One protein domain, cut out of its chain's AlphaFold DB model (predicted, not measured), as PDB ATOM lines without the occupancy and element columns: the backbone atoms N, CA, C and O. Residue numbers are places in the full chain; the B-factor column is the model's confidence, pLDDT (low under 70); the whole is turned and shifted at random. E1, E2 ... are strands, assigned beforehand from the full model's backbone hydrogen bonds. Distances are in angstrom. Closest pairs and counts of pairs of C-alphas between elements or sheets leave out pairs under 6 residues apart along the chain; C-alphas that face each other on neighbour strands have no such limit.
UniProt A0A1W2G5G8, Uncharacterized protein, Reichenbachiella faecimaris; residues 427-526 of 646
ATOM      1  N   LEU A 427     -91.308  -9.769  53.555       90.69
ATOM      2  CA  LEU A 427     -92.601  -9.116  53.709       90.69
ATOM      3  C   LEU A 427     -93.655  -9.966  53.015       90.69
ATOM      4  O   LEU A 427     -93.403 -10.512  51.937       90.69
ATOM      5  N   ALA A 428     -94.828 -10.067  53.630       91.19
ATOM      6  CA  ALA A 428     -95.992 -10.638  52.982       91.19
ATOM      7  C   ALA A 428     -96.352  -9.786  51.756       91.19
ATOM      8  O   ALA A 428     -96.417  -8.558  51.831       91.19
ATOM      9  N   ALA A 429     -96.589 -10.442  50.621       90.88
ATOM     10  CA  ALA A 429     -96.948  -9.770  49.374       90.88
ATOM     11  C   ALA A 429     -98.464  -9.532  49.235       90.88
ATOM     12  O   ALA A 429     -98.900  -8.923  48.260       90.88
ATOM     13  N   ASP A 430     -99.260  -9.994  50.201       90.88
ATOM     14  CA  ASP A 430    -100.720 -10.028  50.086       90.88
ATOM     15  C   ASP A 430    -101.407  -8.799  50.691       90.88
ATOM     16  O   ASP A 430    -102.482  -8.405  50.231       90.88
ATOM     17  N   VAL A 431    -100.799  -8.181  51.713       93.25
ATOM     18  CA  VAL A 431    -101.454  -7.142  52.514       93.25
ATOM     19  C   VAL A 431    -100.496  -6.056  53.016       93.25
ATOM     20  O   VAL A 431     -99.431  -6.318  53.570       93.25
ATOM     21  N   GLU A 432    -100.917  -4.806  52.838       95.38
ATOM     22  CA  GLU A 432    -100.356  -3.602  53.443       95.38
ATOM     23  C   GLU A 432    -101.503  -2.754  54.001       95.38
ATOM     24  O   GLU A 432    -102.497  -2.503  53.311       95.38
ATOM     25  N   TRP A 433    -101.325  -2.233  55.216       96.81
ATOM     26  CA  TRP A 433    -102.220  -1.236  55.788       96.81
ATOM     27  C   TRP A 433    -101.621   0.156  55.680       96.81
ATOM     28  O   TRP A 433    -100.427   0.369  55.884       96.81
ATOM     29  N   THR A 434    -102.465   1.144  55.416       96.69
ATOM     30  CA  THR A 434    -102.110   2.555  55.572       96.69
ATOM     31  C   THR A 434    -103.004   3.181  56.633       96.69
ATOM     32  O   THR A 434    -104.223   3.142  56.507       96.69
ATOM     33  N   ILE A 435    -102.400   3.774  57.665       97.50
ATOM     34  CA  ILE A 435    -103.104   4.390  58.797       97.50
ATOM     35  C   ILE A 435    -102.800   5.890  58.823       97.50
ATOM     36  O   ILE A 435    -101.637   6.301  58.768       97.50
ATOM     37  N   GLN A 436    -103.836   6.718  58.914       97.00
ATOM     38  CA  GLN A 436    -103.722   8.177  58.925       97.00
ATOM     39  C   GLN A 436    -104.749   8.779  59.888       97.00
ATOM     40  O   GLN A 436    -105.932   8.481  59.782       97.00
ATOM     41  N   SER A 437    -104.336   9.683  60.775       96.56
ATOM     42  CA  SER A 437    -105.296  10.512  61.514       96.56
ATOM     43  C   SER A 437    -105.753  11.684  60.647       96.56
ATOM     44  O   SER A 437    -104.934  12.345  60.013       96.56
ATOM     45  N   LEU A 438    -107.054  11.962  60.609       95.25
ATOM     46  CA  LEU A 438    -107.626  13.104  59.882       95.25
ATOM     47  C   LEU A 438    -107.938  14.300  60.790       95.25
ATOM     48  O   LEU A 438    -108.359  15.348  60.304       95.25
ATOM     49  N   SER A 439    -107.733  14.139  62.095       89.25
ATOM     50  CA  SER A 439    -107.982  15.159  63.113       89.25
ATOM     51  C   SER A 439    -106.667  15.499  63.819       89.25
ATOM     52  O   SER A 439    -105.819  16.171  63.228       89.25
ATOM     53  N   ASP A 440    -106.459  14.976  65.026       91.00
ATOM     54  CA  ASP A 440    -105.257  15.181  65.831       91.00
ATOM     55  C   ASP A 440    -104.328  13.962  65.800       91.00
ATOM     56  O   ASP A 440    -104.755  12.825  65.597       91.00
ATOM     57  N   SER A 441    -103.029  14.187  66.000       93.94
ATOM     58  CA  SER A 441    -102.088  13.079  66.181       93.94
ATOM     59  C   SER A 441    -102.331  12.398  67.528       93.94
ATOM     60  O   SER A 441    -102.489  13.088  68.534       93.94
ATOM     61  N   ALA A 442    -102.271  11.071  67.560       95.12
ATOM     62  CA  ALA A 442    -102.494  10.291  68.775       95.12
ATOM     63  C   ALA A 442    -101.492   9.137  68.899       95.12
ATOM     64  O   ALA A 442    -101.039   8.582  67.895       95.12
ATOM     65  N   GLU A 443    -101.154   8.789  70.141       96.06
ATOM     66  CA  GLU A 443    -100.387   7.588  70.479       96.06
ATOM     67  C   GLU A 443    -101.339   6.393  70.570       96.06
ATOM     68  O   GLU A 443    -102.274   6.393  71.371       96.06
ATOM     69  N   MET A 444    -101.108   5.379  69.737       96.69
ATOM     70  CA  MET A 444    -101.942   4.179  69.667       96.69
ATOM     71  C   MET A 444    -101.062   2.936  69.591       96.69
ATOM     72  O   MET A 444    -100.017   2.971  68.941       96.69
ATOM     73  N   SER A 445    -101.462   1.826  70.213       96.19
ATOM     74  CA  SER A 445    -100.874   0.525  69.860       96.19
ATOM     75  C   SER A 445    -101.650  -0.077  68.695       96.19
ATOM     76  O   SER A 445    -102.880   0.012  68.676       96.19
ATOM     77  N   VAL A 446    -100.946  -0.712  67.766       96.94
ATOM     78  CA  VAL A 446    -101.544  -1.376  66.605       96.94
ATOM     79  C   VAL A 446    -101.501  -2.877  66.830       96.94
ATOM     80  O   VAL A 446    -100.478  -3.418  67.246       96.94
ATOM     81  N   SER A 447    -102.612  -3.544  66.558       95.94
ATOM     82  CA  SER A 447    -102.707  -4.995  66.534       95.94
ATOM     83  C   SER A 447    -103.260  -5.432  65.188       95.94
ATOM     84  O   SER A 447    -104.173  -4.788  64.678       95.94
ATOM     85  N   VAL A 448    -102.724  -6.503  64.614       94.81
ATOM     86  CA  VAL A 448    -103.207  -7.066  63.349       94.81
ATOM     87  C   VAL A 448    -103.431  -8.560  63.484       94.81
ATOM     88  O   VAL A 448    -102.607  -9.269  64.063       94.81
ATOM     89  N   GLU A 449    -104.552  -9.030  62.955       91.94
ATOM     90  CA  GLU A 449    -104.801 -10.448  62.724       91.94
ATOM     91  C   GLU A 449    -104.296 -10.820  61.327       91.94
ATOM     92  O   GLU A 449    -104.601 -10.129  60.354       91.94
ATOM     93  N   TYR A 450    -103.513 -11.896  61.231       88.25
ATOM     94  CA  TYR A 450    -102.866 -12.333  59.984       88.25
ATOM     95  C   TYR A 450    -103.290 -13.741  59.543       88.25
ATOM     96  O   TYR A 450    -102.566 -14.433  58.826       88.25
ATOM     97  N   SER A 451    -104.471 -14.177  59.975       85.44
ATOM     98  CA  SER A 451    -105.071 -15.456  59.592       85.44
ATOM     99  C   SER A 451    -105.196 -15.578  58.066       85.44
ATOM    100  O   SER A 451    -105.969 -14.860  57.435       85.44
ATOM    101  N   GLY A 452    -104.441 -16.506  57.467       83.12
ATOM    102  CA  GLY A 452    -104.485 -16.784  56.025       83.12
ATOM    103  C   GLY A 452    -103.499 -15.991  55.158       83.12
ATOM    104  O   GLY A 452    -103.547 -16.132  53.938       83.12
ATOM    105  N   VAL A 453    -102.601 -15.201  55.751       87.81
ATOM    106  CA  VAL A 453    -101.526 -14.507  55.019       87.81
ATOM    107  C   VAL A 453    -100.437 -15.498  54.591       87.81
ATOM    108  O   VAL A 453     -99.970 -16.303  55.402       87.81
ATOM    109  N   ASP A 454    -100.001 -15.436  53.327       88.12
ATOM    110  CA  ASP A 454     -98.957 -16.319  52.805       88.12
ATOM    111  C   ASP A 454     -97.569 -15.666  52.869       88.12
ATOM    112  O   ASP A 454     -97.136 -14.911  51.996       88.12
ATOM    113  N   PHE A 455     -96.810 -16.019  53.901       86.19
ATOM    114  CA  PHE A 455     -95.424 -15.573  54.037       86.19
ATOM    115  C   PHE A 455     -94.427 -16.346  53.152       86.19
ATOM    116  O   PHE A 455     -93.267 -15.940  53.039       86.19
ATOM    117  N   THR A 456     -94.830 -17.457  52.522       83.62
ATOM    118  CA  THR A 456     -93.907 -18.326  51.766       83.62
ATOM    119  C   THR A 456     -93.484 -17.728  50.425       83.62
ATOM    120  O   THR A 456     -92.432 -18.086  49.896       83.62
ATOM    121  N   ASN A 457     -94.263 -16.780  49.899       80.81
ATOM    122  CA  ASN A 457     -94.035 -16.131  48.608       80.81
ATOM    123  C   ASN A 457     -93.253 -14.804  48.702       80.81
ATOM    124  O   ASN A 457     -93.249 -14.015  47.755       80.81
ATOM    125  N   SER A 458     -92.558 -14.548  49.816       79.62
ATOM    126  CA  SER A 458     -91.738 -13.342  49.979       79.62
ATOM    127  C   SER A 458     -90.497 -13.351  49.060       79.62
ATOM    128  O   SER A 458     -89.737 -14.326  49.062       79.62
ATOM    129  N   PRO A 459     -90.209 -12.258  48.323       68.38
ATOM    130  CA  PRO A 459     -89.070 -12.177  47.401       68.38
ATOM    131  C   PRO A 459     -87.694 -12.207  48.091       68.38
ATOM    132  O   PRO A 459     -86.696 -12.481  47.429       68.38
ATOM    133  N   ASN A 460     -87.637 -11.954  49.404       68.94
ATOM    134  CA  ASN A 460     -86.393 -11.833  50.175       68.94
ATOM    135  C   ASN A 460     -86.214 -12.935  51.229       68.94
ATOM    136  O   ASN A 460     -85.442 -12.765  52.168       68.94
ATOM    137  N   PHE A 461     -86.903 -14.071  51.072       71.81
ATOM    138  CA  PHE A 461     -86.887 -15.147  52.060       71.81
ATOM    139  C   PHE A 461     -85.482 -15.741  52.265       71.81
ATOM    140  O   PHE A 461     -84.909 -16.372  51.370       71.81
ATOM    141  N   ILE A 462     -84.930 -15.574  53.467       69.19
ATOM    142  CA  ILE A 462     -83.701 -16.243  53.916       69.19
ATOM    143  C   ILE A 462     -84.101 -17.456  54.777       69.19
ATOM    144  O   ILE A 462     -85.095 -17.418  55.496       69.19
ATOM    145  N   ASN A 463     -83.341 -18.554  54.718       71.38
ATOM    146  CA  ASN A 463     -83.586 -19.729  55.563       71.38
ATOM    147  C   ASN A 463     -83.079 -19.490  57.000       71.38
ATOM    148  O   ASN A 463     -81.872 -19.375  57.204       71.38
ATOM    149  N   ALA A 464     -83.980 -19.489  57.980       75.81
ATOM    150  CA  ALA A 464     -83.712 -19.553  59.415       75.81
ATOM    151  C   ALA A 464     -84.316 -20.836  60.000       75.81
ATOM    152  O   ALA A 464     -85.071 -21.554  59.341       75.81
ATOM    153  N   ARG A 465     -83.948 -21.158  61.244       75.69
ATOM    154  CA  ARG A 465     -84.495 -22.334  61.936       75.69
ATOM    155  C   ARG A 465     -85.927 -22.112  62.415       75.69
ATOM    156  O   ARG A 465     -86.694 -23.066  62.429       75.69
ATOM    157  N   ALA A 466     -86.255 -20.887  62.807       81.00
ATOM    158  CA  ALA A 466     -87.572 -20.477  63.270       81.00
ATOM    159  C   ALA A 466     -87.836 -19.021  62.873       81.00
ATOM    160  O   ALA A 466     -86.895 -18.258  62.627       81.00
ATOM    161  N   TYR A 467     -89.114 -18.666  62.817       83.00
ATOM    162  CA  TYR A 467     -89.591 -17.351  62.412       83.00
ATOM    163  C   TYR A 467     -90.715 -16.898  63.338       83.00
ATOM    164  O   TYR A 467     -91.543 -17.727  63.714       83.00
ATOM    165  N   ASP A 468     -90.757 -15.598  63.614       85.44
ATOM    166  CA  ASP A 468     -91.907 -14.914  64.210       85.44
ATOM    167  C   ASP A 468     -92.584 -14.061  63.149       85.44
ATOM    168  O   ASP A 468     -91.903 -13.525  62.259       85.44
ATOM    169  N   ALA A 469     -93.900 -13.890  63.258       89.44
ATOM    170  CA  ALA A 469     -94.574 -12.886  62.462       89.44
ATOM    171  C   ALA A 469     -94.356 -11.516  63.115       89.44
ATOM    172  O   ALA A 469     -94.577 -11.304  64.307       89.44
ATOM    173  N   THR A 470     -93.925 -10.540  62.322       91.75
ATOM    174  CA  THR A 470     -93.649  -9.190  62.816       91.75
ATOM    175  C   THR A 470     -94.461  -8.145  62.072       91.75
ATOM    176  O   THR A 470     -94.735  -8.257  60.875       91.75
ATOM    177  N   LEU A 471     -94.866  -7.100  62.798       94.75
ATOM    178  CA  LEU A 471     -95.476  -5.923  62.193       94.75
ATOM    179  C   LEU A 471     -94.364  -4.969  61.774       94.75
ATOM    180  O   LEU A 471     -93.552  -4.538  62.587       94.75
ATOM    181  N   GLN A 472     -94.357  -4.619  60.503       95.00
ATOM    182  CA  GLN A 472     -93.298  -3.860  59.862       95.00
ATOM    183  C   GLN A 472     -93.804  -2.458  59.557       95.00
ATOM    184  O   GLN A 472     -94.910  -2.310  59.037       95.00
ATOM    185  N   LYS A 473     -93.022  -1.418  59.851       96.12
ATOM    186  CA  LYS A 473     -93.381  -0.029  59.540       96.12
ATOM    187  C   LYS A 473     -92.450   0.534  58.479       96.12
ATOM    188  O   LYS A 473     -91.237   0.495  58.633       96.12
ATOM    189  N   TYR A 474     -93.030   1.132  57.447       95.94
ATOM    190  CA  TYR A 474     -92.262   1.819  56.415       95.94
ATOM    191  C   TYR A 474     -91.698   3.154  56.923       95.94
ATOM    192  O   TYR A 474     -92.470   4.031  57.345       95.94
ATOM    193  N   ASP A 475     -90.386   3.346  56.816       92.25
ATOM    194  CA  ASP A 475     -89.725   4.635  56.992       92.25
ATOM    195  C   ASP A 475     -89.405   5.258  55.625       92.25
ATOM    196  O   ASP A 475     -88.806   4.680  54.721       92.25
ATOM    197  N   LYS A 476     -89.853   6.500  55.443       89.88
ATOM    198  CA  LYS A 476     -89.641   7.240  54.197       89.88
ATOM    199  C   LYS A 476     -88.208   7.772  54.068       89.88
ATOM    200  O   LYS A 476     -87.819   8.183  52.976       89.88
ATOM    201  N   SER A 477     -87.465   7.872  55.169       89.31
ATOM    202  CA  SER A 477     -86.134   8.481  55.195       89.31
ATOM    203  C   SER A 477     -85.079   7.618  54.502       89.31
ATOM    204  O   SER A 477     -84.236   8.166  53.789       89.31
ATOM    205  N   ASP A 478     -85.193   6.298  54.618       90.50
ATOM    206  CA  ASP A 478     -84.347   5.302  53.954       90.50
ATOM    207  C   ASP A 478     -85.111   4.417  52.955       90.50
ATOM    208  O   ASP A 478     -84.486   3.731  52.150       90.50
ATOM    209  N   SER A 479     -86.442   4.535  52.908       92.50
ATOM    210  CA  SER A 479     -87.322   3.766  52.020       92.50
ATOM    211  C   SER A 479     -87.357   2.268  52.336       92.50
ATOM    212  O   SER A 479     -87.577   1.473  51.419       92.50
ATOM    213  N   LEU A 480     -87.176   1.897  53.608       93.75
ATOM    214  CA  LEU A 480     -87.211   0.517  54.091       93.75
ATOM    215  C   LEU A 480     -88.397   0.278  55.036       93.75
ATOM    216  O   LEU A 480     -88.973   1.203  55.611       93.75
ATOM    217  N   PHE A 481     -88.788  -0.985  55.174       93.88
ATOM    218  CA  PHE A 481     -89.628  -1.459  56.267       93.88
ATOM    219  C   PHE A 481     -88.747  -1.934  57.426       93.88
ATOM    220  O   PHE A 481     -87.816  -2.706  57.200       93.88
ATOM    221  N   HIS A 482     -89.088  -1.482  58.633       92.88
ATOM    222  CA  HIS A 482     -88.419  -1.859  59.877       92.88
ATOM    223  C   HIS A 482     -89.341  -2.639  60.797       92.88
ATOM    224  O   HIS A 482     -90.516  -2.268  60.968       92.88
ATOM    225  N   ALA A 483     -88.780  -3.652  61.453       91.62
ATOM    226  CA  ALA A 483     -89.502  -4.452  62.423       91.62
ATOM    227  C   ALA A 483     -89.917  -3.583  63.614       91.62
ATOM    228  O   ALA A 483     -89.108  -2.908  64.255       91.62
ATOM    229  N   LEU A 484     -91.210  -3.581  63.932       91.75
ATOM    230  CA  LEU A 484     -91.668  -3.047  65.204       91.75
ATOM    231  C   LEU A 484     -91.455  -4.102  66.282       91.75
ATOM    232  O   LEU A 484     -91.620  -5.294  66.050       91.75
ATOM    233  N   ARG A 485     -91.175  -3.646  67.503       84.88
ATOM    234  CA  ARG A 485     -91.251  -4.527  68.669       84.88
ATOM    235  C   ARG A 485     -92.696  -4.958  68.864       84.88
ATOM    236  O   ARG A 485     -93.576  -4.107  69.051       84.88
ATOM    237  N   THR A 486     -92.919  -6.263  68.807       84.56
ATOM    238  CA  THR A 486     -94.242  -6.872  68.889       84.56
ATOM    239  C   THR A 486     -94.307  -7.935  69.972       84.56
ATOM    240  O   THR A 486     -93.304  -8.522  70.359       84.56
ATOM    241  N   THR A 487     -95.509  -8.151  70.492       81.31
ATOM    242  CA  THR A 487     -95.864  -9.316  71.296       81.31
ATOM    243  C   THR A 487     -96.896 -10.120  70.516       81.31
ATOM    244  O   THR A 487     -97.967  -9.583  70.203       81.31
ATOM    245  N   GLU A 488     -96.596 -11.376  70.203       68.25
ATOM    246  CA  GLU A 488     -97.591 -12.313  69.680       68.25
ATOM    247  C   GLU A 488     -98.474 -12.834  70.816       68.25
ATOM    248  O   GLU A 488     -97.997 -13.087  71.923       68.25
ATOM    249  N   SER A 489     -99.783 -12.964  70.571       58.69
ATOM    250  CA  SER A 489    -100.707 -13.293  71.662       58.69
ATOM    251  C   SER A 489    -101.004 -14.778  71.864       58.69
ATOM    252  O   SER A 489    -101.441 -15.092  72.965       58.69
ATOM    253  N   ASN A 490    -100.809 -15.698  70.897       53.56
ATOM    254  CA  ASN A 490    -101.427 -17.035  71.038       53.56
ATOM    255  C   ASN A 490    -100.834 -18.254  70.299       53.56
ATOM    256  O   ASN A 490    -101.409 -19.330  70.426       53.56
ATOM    257  N   ASN A 491     -99.710 -18.179  69.590       53.53
ATOM    258  CA  ASN A 491     -99.073 -19.389  69.057       53.53
ATOM    259  C   ASN A 491     -97.566 -19.191  69.045       53.53
ATOM    260  O   ASN A 491     -96.983 -18.936  67.999       53.53
ATOM    261  N   ALA A 492     -96.939 -19.332  70.216       51.00
ATOM    262  CA  ALA A 492     -95.507 -19.566  70.260       51.00
ATOM    263  C   ALA A 492     -95.265 -20.833  69.424       51.00
ATOM    264  O   ALA A 492     -95.696 -21.945  69.758       51.00
ATOM    265  N   ASN A 493     -94.797 -20.610  68.201       52.25
ATOM    266  CA  ASN A 493     -94.678 -21.635  67.192       52.25
ATOM    267  C   ASN A 493     -93.471 -22.466  67.631       52.25
ATOM    268  O   ASN A 493     -92.344 -22.210  67.228       52.25
ATOM    269  N   THR A 494     -93.711 -23.460  68.492       52.72
ATOM    270  CA  THR A 494     -92.698 -24.395  69.031       52.72
ATOM    271  C   THR A 494     -91.940 -25.193  67.947       52.72
ATOM    272  O   THR A 494     -91.168 -26.107  68.249       52.72
ATOM    273  N   GLY A 495     -92.184 -24.916  66.661       56.50
ATOM    274  CA  GLY A 495     -91.658 -25.631  65.512       56.50
ATOM    275  C   GLY A 495     -91.082 -24.708  64.441       56.50
ATOM    276  O   GLY A 495     -91.366 -23.522  64.363       56.50
ATOM    277  N   THR A 496     -90.293 -25.295  63.547       60.97
ATOM    278  CA  THR A 496     -89.628 -24.631  62.412       60.97
ATOM    279  C   THR A 496     -90.591 -24.171  61.300       60.97
ATOM    280  O   THR A 496     -90.168 -23.976  60.160       60.97
ATOM    281  N   SER A 497     -91.897 -24.131  61.561       74.12
ATOM    282  CA  SER A 497     -92.923 -23.781  60.579       74.12
ATOM    283  C   SER A 497     -93.169 -22.282  60.566       74.12
ATOM    284  O   SER A 497     -93.194 -21.635  61.602       74.12
ATOM    285  N   ILE A 498     -93.394 -21.742  59.373       80.94
ATOM    286  CA  ILE A 498     -93.850 -20.368  59.187       80.94
ATOM    287  C   ILE A 498     -95.242 -20.227  59.831       80.94
ATOM    288  O   ILE A 498     -96.093 -21.088  59.577       80.94
ATOM    289  N   PRO A 499     -95.488 -19.204  60.667       82.31
ATOM    290  CA  PRO A 499     -96.802 -18.980  61.260       82.31
ATOM    291  C   PRO A 499     -97.830 -18.648  60.168       82.31
ATOM    292  O   PRO A 499     -97.550 -17.876  59.256       82.31
ATOM    293  N   THR A 500     -99.017 -19.252  60.247       82.06
ATOM    294  CA  THR A 500    -100.095 -19.087  59.246       82.06
ATOM    295  C   THR A 500    -101.327 -18.363  59.789       82.06
ATOM    296  O   THR A 500    -102.227 -18.013  59.028       82.06
ATOM    297  N   GLU A 501    -101.396 -18.180  61.106       86.75
ATOM    298  CA  GLU A 501    -102.501 -17.536  61.813       86.75
ATOM    299  C   GLU A 501    -102.025 -16.971  63.153       86.75
ATOM    300  O   GLU A 501    -101.066 -17.482  63.738       86.75
ATOM    301  N   GLY A 502    -102.711 -15.937  63.640       88.44
ATOM    302  CA  GLY A 502    -102.420 -15.318  64.927       88.44
ATOM    303  C   GLY A 502    -102.733 -13.826  64.961       88.44
ATOM    304  O   GLY A 502    -103.328 -13.255  64.045       88.44
ATOM    305  N   THR A 503    -102.311 -13.187  66.051       90.75
ATOM    306  CA  THR A 503    -102.444 -11.743  66.252       90.75
ATOM    307  C   THR A 503    -101.127 -11.163  66.748       90.75
ATOM    308  O   THR A 503    -100.620 -11.590  67.791       90.75
ATOM    309  N   ILE A 504    -100.622 -10.158  66.033       92.06
ATOM    310  CA  ILE A 504     -99.405  -9.413  66.370       92.06
ATOM    311  C   ILE A 504     -99.820  -8.070  66.944       92.06
ATOM    312  O   ILE A 504    -100.566  -7.337  66.295       92.06
ATOM    313  N   LYS A 505     -99.301  -7.709  68.117       93.75
ATOM    314  CA  LYS A 505     -99.540  -6.401  68.738       93.75
ATOM    315  C   LYS A 505     -98.233  -5.660  68.960       93.75
ATOM    316  O   LYS A 505     -97.279  -6.240  69.460       93.75
ATOM    317  N   THR A 506     -98.179  -4.370  68.646       94.31
ATOM    318  CA  THR A 506     -97.012  -3.533  68.964       94.31
ATOM    319  C   THR A 506     -96.825  -3.428  70.479       94.31
ATOM    320  O   THR A 506     -97.760  -3.043  71.185       94.31
ATOM    321  N   SER A 507     -95.614  -3.682  70.980       88.56
ATOM    322  CA  SER A 507     -95.289  -3.574  72.413       88.56
ATOM    323  C   SER A 507     -95.328  -2.126  72.910       88.56
ATOM    324  O   SER A 507     -95.610  -1.872  74.077       88.56
ATOM    325  N   ASN A 508     -95.051  -1.174  72.015       89.81
ATOM    326  CA  ASN A 508     -95.061   0.260  72.291       89.81
ATOM    327  C   ASN A 508     -96.199   0.953  71.543       89.81
ATOM    328  O   ASN A 508     -96.608   0.521  70.465       89.81
ATOM    329  N   GLN A 509     -96.666   2.076  72.087       93.25
ATOM    330  CA  GLN A 509     -97.542   2.977  71.349       93.25
ATOM    331  C   GLN A 509     -96.748   3.710  70.264       93.25
ATOM    332  O   GLN A 509     -95.586   4.074  70.451       93.25
ATOM    333  N   ILE A 510     -97.389   3.936  69.124       94.62
ATOM    334  CA  ILE A 510     -96.833   4.671  67.996       94.62
ATOM    335  C   ILE A 510     -97.684   5.901  67.699       94.62
ATOM    336  O   ILE A 510     -98.903   5.898  67.860       94.62
ATOM    337  N   TRP A 511     -97.032   6.959  67.227       95.25
ATOM    338  CA  TRP A 511     -97.717   8.171  66.798       95.25
ATOM    339  C   TRP A 511     -98.371   7.973  65.430       95.25
ATOM    340  O   TRP A 511     -97.680   7.855  64.414       95.25
ATOM    341  N   ILE A 512     -99.701   8.004  65.405       96.19
ATOM    342  CA  ILE A 512    -100.502   8.106  64.185       96.19
ATOM    343  C   ILE A 512    -100.768   9.589  63.926       96.19
ATOM    344  O   ILE A 512    -101.232  10.309  64.806       96.19
ATOM    345  N   THR A 513    -100.440  10.071  62.726       96.62
ATOM    346  CA  THR A 513    -100.474  11.505  62.386       96.62
ATOM    347  C   THR A 513    -101.271  11.758  61.108       96.62
ATOM    348  O   THR A 513    -101.711  10.822  60.442       96.62
ATOM    349  N   ALA A 514    -101.384  13.028  60.710       96.19
ATOM    350  CA  ALA A 514    -101.934  13.420  59.413       96.19
ATOM    351  C   ALA A 514    -101.140  12.914  58.200       96.19
ATOM    352  O   ALA A 514    -101.648  12.960  57.080       96.19
ATOM    353  N   LYS A 515     -99.901  12.440  58.380       95.94
ATOM    354  CA  LYS A 515     -99.162  11.748  57.321       95.94
ATOM    355  C   LYS A 515     -99.472  10.249  57.388       95.94
ATOM    356  O   LYS A 515     -99.285   9.668  58.458       95.94
ATOM    357  N   PRO A 516     -99.882   9.622  56.271       96.00
ATOM    358  CA  PRO A 516    -100.142   8.191  56.250       96.00
ATOM    359  C   PRO A 516     -98.895   7.389  56.637       96.00
ATOM    360  O   PRO A 516     -97.811   7.623  56.097       96.00
ATOM    361  N   SER A 517     -99.059   6.459  57.573       96.56
ATOM    362  CA  SER A 517     -98.050   5.472  57.961       96.56
ATOM    363  C   SER A 517     -98.401   4.138  57.318       96.56
ATOM    364  O   SER A 517     -99.555   3.721  57.396       96.56
ATOM    365  N   ARG A 518     -97.430   3.492  56.669       97.12
ATOM    366  CA  ARG A 518     -97.626   2.191  56.019       97.12
ATOM    367  C   ARG A 518     -97.122   1.085  56.933       97.12
ATOM    368  O   ARG A 518     -96.047   1.227  57.521       97.12
ATOM    369  N   PHE A 519     -97.889   0.009  57.003       96.81
ATOM    370  CA  PHE A 519     -97.581  -1.181  57.772       96.81
ATOM    371  C   PHE A 519     -97.712  -2.410  56.888       96.81
ATOM    372  O   PHE A 519     -98.647  -2.497  56.098       96.81
ATOM    373  N   ALA A 520     -96.798  -3.353  57.042       95.50
ATOM    374  CA  ALA A 520     -96.841  -4.644  56.372       95.50
ATOM    375  C   ALA A 520     -96.611  -5.752  57.398       95.50
ATOM    376  O   ALA A 520     -96.135  -5.497  58.505       95.50
ATOM    377  N   LEU A 521     -96.943  -6.980  57.027       93.75
ATOM    378  CA  LEU A 521     -96.511  -8.149  57.779       93.75
ATOM    379  C   LEU A 521     -95.161  -8.610  57.249       93.75
ATOM    380  O   LEU A 521     -94.929  -8.594  56.039       93.75
ATOM    381  N   GLY A 522     -94.290  -9.041  58.146       92.06
ATOM    382  CA  GLY A 522     -93.027  -9.660  57.794       92.06
ATOM    383  C   GLY A 522     -92.725 -10.875  58.646       92.06
ATOM    384  O   GLY A 522     -93.484 -11.229  59.546       92.06
ATOM    385  N   LEU A 523     -91.602 -11.508  58.329       89.31
ATOM    386  CA  LEU A 523     -91.005 -12.528  59.173       89.31
ATOM    387  C   LEU A 523     -89.674 -12.018  59.707       89.31
ATOM    388  O   LEU A 523     -88.841 -11.529  58.936       89.31
ATOM    389  N   SER A 524     -89.459 -12.206  61.002       86.94
ATOM    390  CA  SER A 524     -88.156 -11.997  61.631       86.94
ATOM    391  C   SER A 524     -87.598 -13.338  62.120       86.94
ATOM    392  O   SER A 524     -88.368 -14.201  62.551       86.94
ATOM    393  N   PRO A 525     -86.275 -13.563  62.021       80.31
ATOM    394  CA  PRO A 525     -85.662 -14.778  62.536       80.31
ATOM    395  C   PRO A 525     -85.784 -14.801  64.051       80.31
ATOM    396  O   PRO A 525     -85.414 -13.836  64.717       80.31
ATOM    397  N   VAL A 526     -86.211 -15.937  64.594       79.06
ATOM    398  CA  VAL A 526     -86.158 -16.169  66.039       79.06
ATOM    399  C   VAL A 526     -84.992 -17.086  66.337       79.06
ATOM    400  O   VAL A 526     -84.858 -18.174  65.764       79.06
TER     401      VAL A 526
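AT A GLANCE: This is residues 427 to 526 of the 646 residues of an uncharacterized protein of Reichenbachiella faecimaris (UniProt A0A1W2G5G8). Two four-stranded sheets lie face to face as an elongated sandwich: E1, E8, E3 and E4 make one layer, strongly twisted, and E5, E6, E2 and E7 make the other, curled like part of a barrel. Two long stretches with no named element, residues 450 to 466 and 489 to 502, loop about one end of the sandwich. The printed part has 100 residues, with eight named strands, E1 to E8 along the chain, and no named helix. The class is all strand, and both sheets, in the orders E1 - E8 - E3 - E4 and E5 - E6 - E2 - E7, are antiparallel. The whole is compact, with a radius of gyration of the C-alphas of 13.8 A and spans of 43 by 27 by 21 A.

HOW THE PARTS SIT: E1, residues 427 to 437, is an edge strand that bends by 97 degrees at residue 430. Its antiparallel neighbour is E8, residues 517 to 525, with N 433 and O 519 2.8 A apart, within hydrogen-bond range. E8 is also antiparallel to E3, residues 467 to 475, at 148 degrees, with N 472 and O 520 2.8 A apart. E3 forms a hairpin with the edge strand E4, residues 480 to 483, where N 473 and O 482 are 2.9 A apart. In the other sheet, E2, residues 442 to 449, has staggered pairing: residues 442 to 444 pair with E7, residues 510 to 512, and residues 447 to 449 with E6, residues 503 to 506. N 510 and O 444 are 2.8 A apart, and N 504 and O 448 are 2.9 A apart. E6 forms a hairpin with E5, residues 486 to 488, where N 487 and O 505 are 2.8 A apart. The facing parts of the two sheets are 9.6 A apart centre to centre, and their strands stand at 38 degrees. Across them, the closest C-alphas of E3 and E6 are those of Leu 471 and Ile 504, 6.7 A apart. E1 and E6 are apart.

IN THESE COORDINATES: E1 begins at C-alpha 427, (-92.601, -9.116, 53.709), and is 24.6 A long from first to last C-alpha. E2 measures 21.7 A, E3 22.6 A, E4 10.0 A and E6 10.2 A; E5 and E7 have three residues each. E8 measures 24.2 A and ends at C-alpha 525, (-85.662, -14.778, 62.536).

THE WHOLE: The C-alphas of Ser 439 and Arg 465 are the two farthest apart, 44.3 A. The printed part has no cut. The links E2 to E3 and E5 to E6 are long; the other five are tight. Confidence is under 70 at residues 459 to 460, 462 and 488 to 496; the mean pLDDT of the printed part is 86.4.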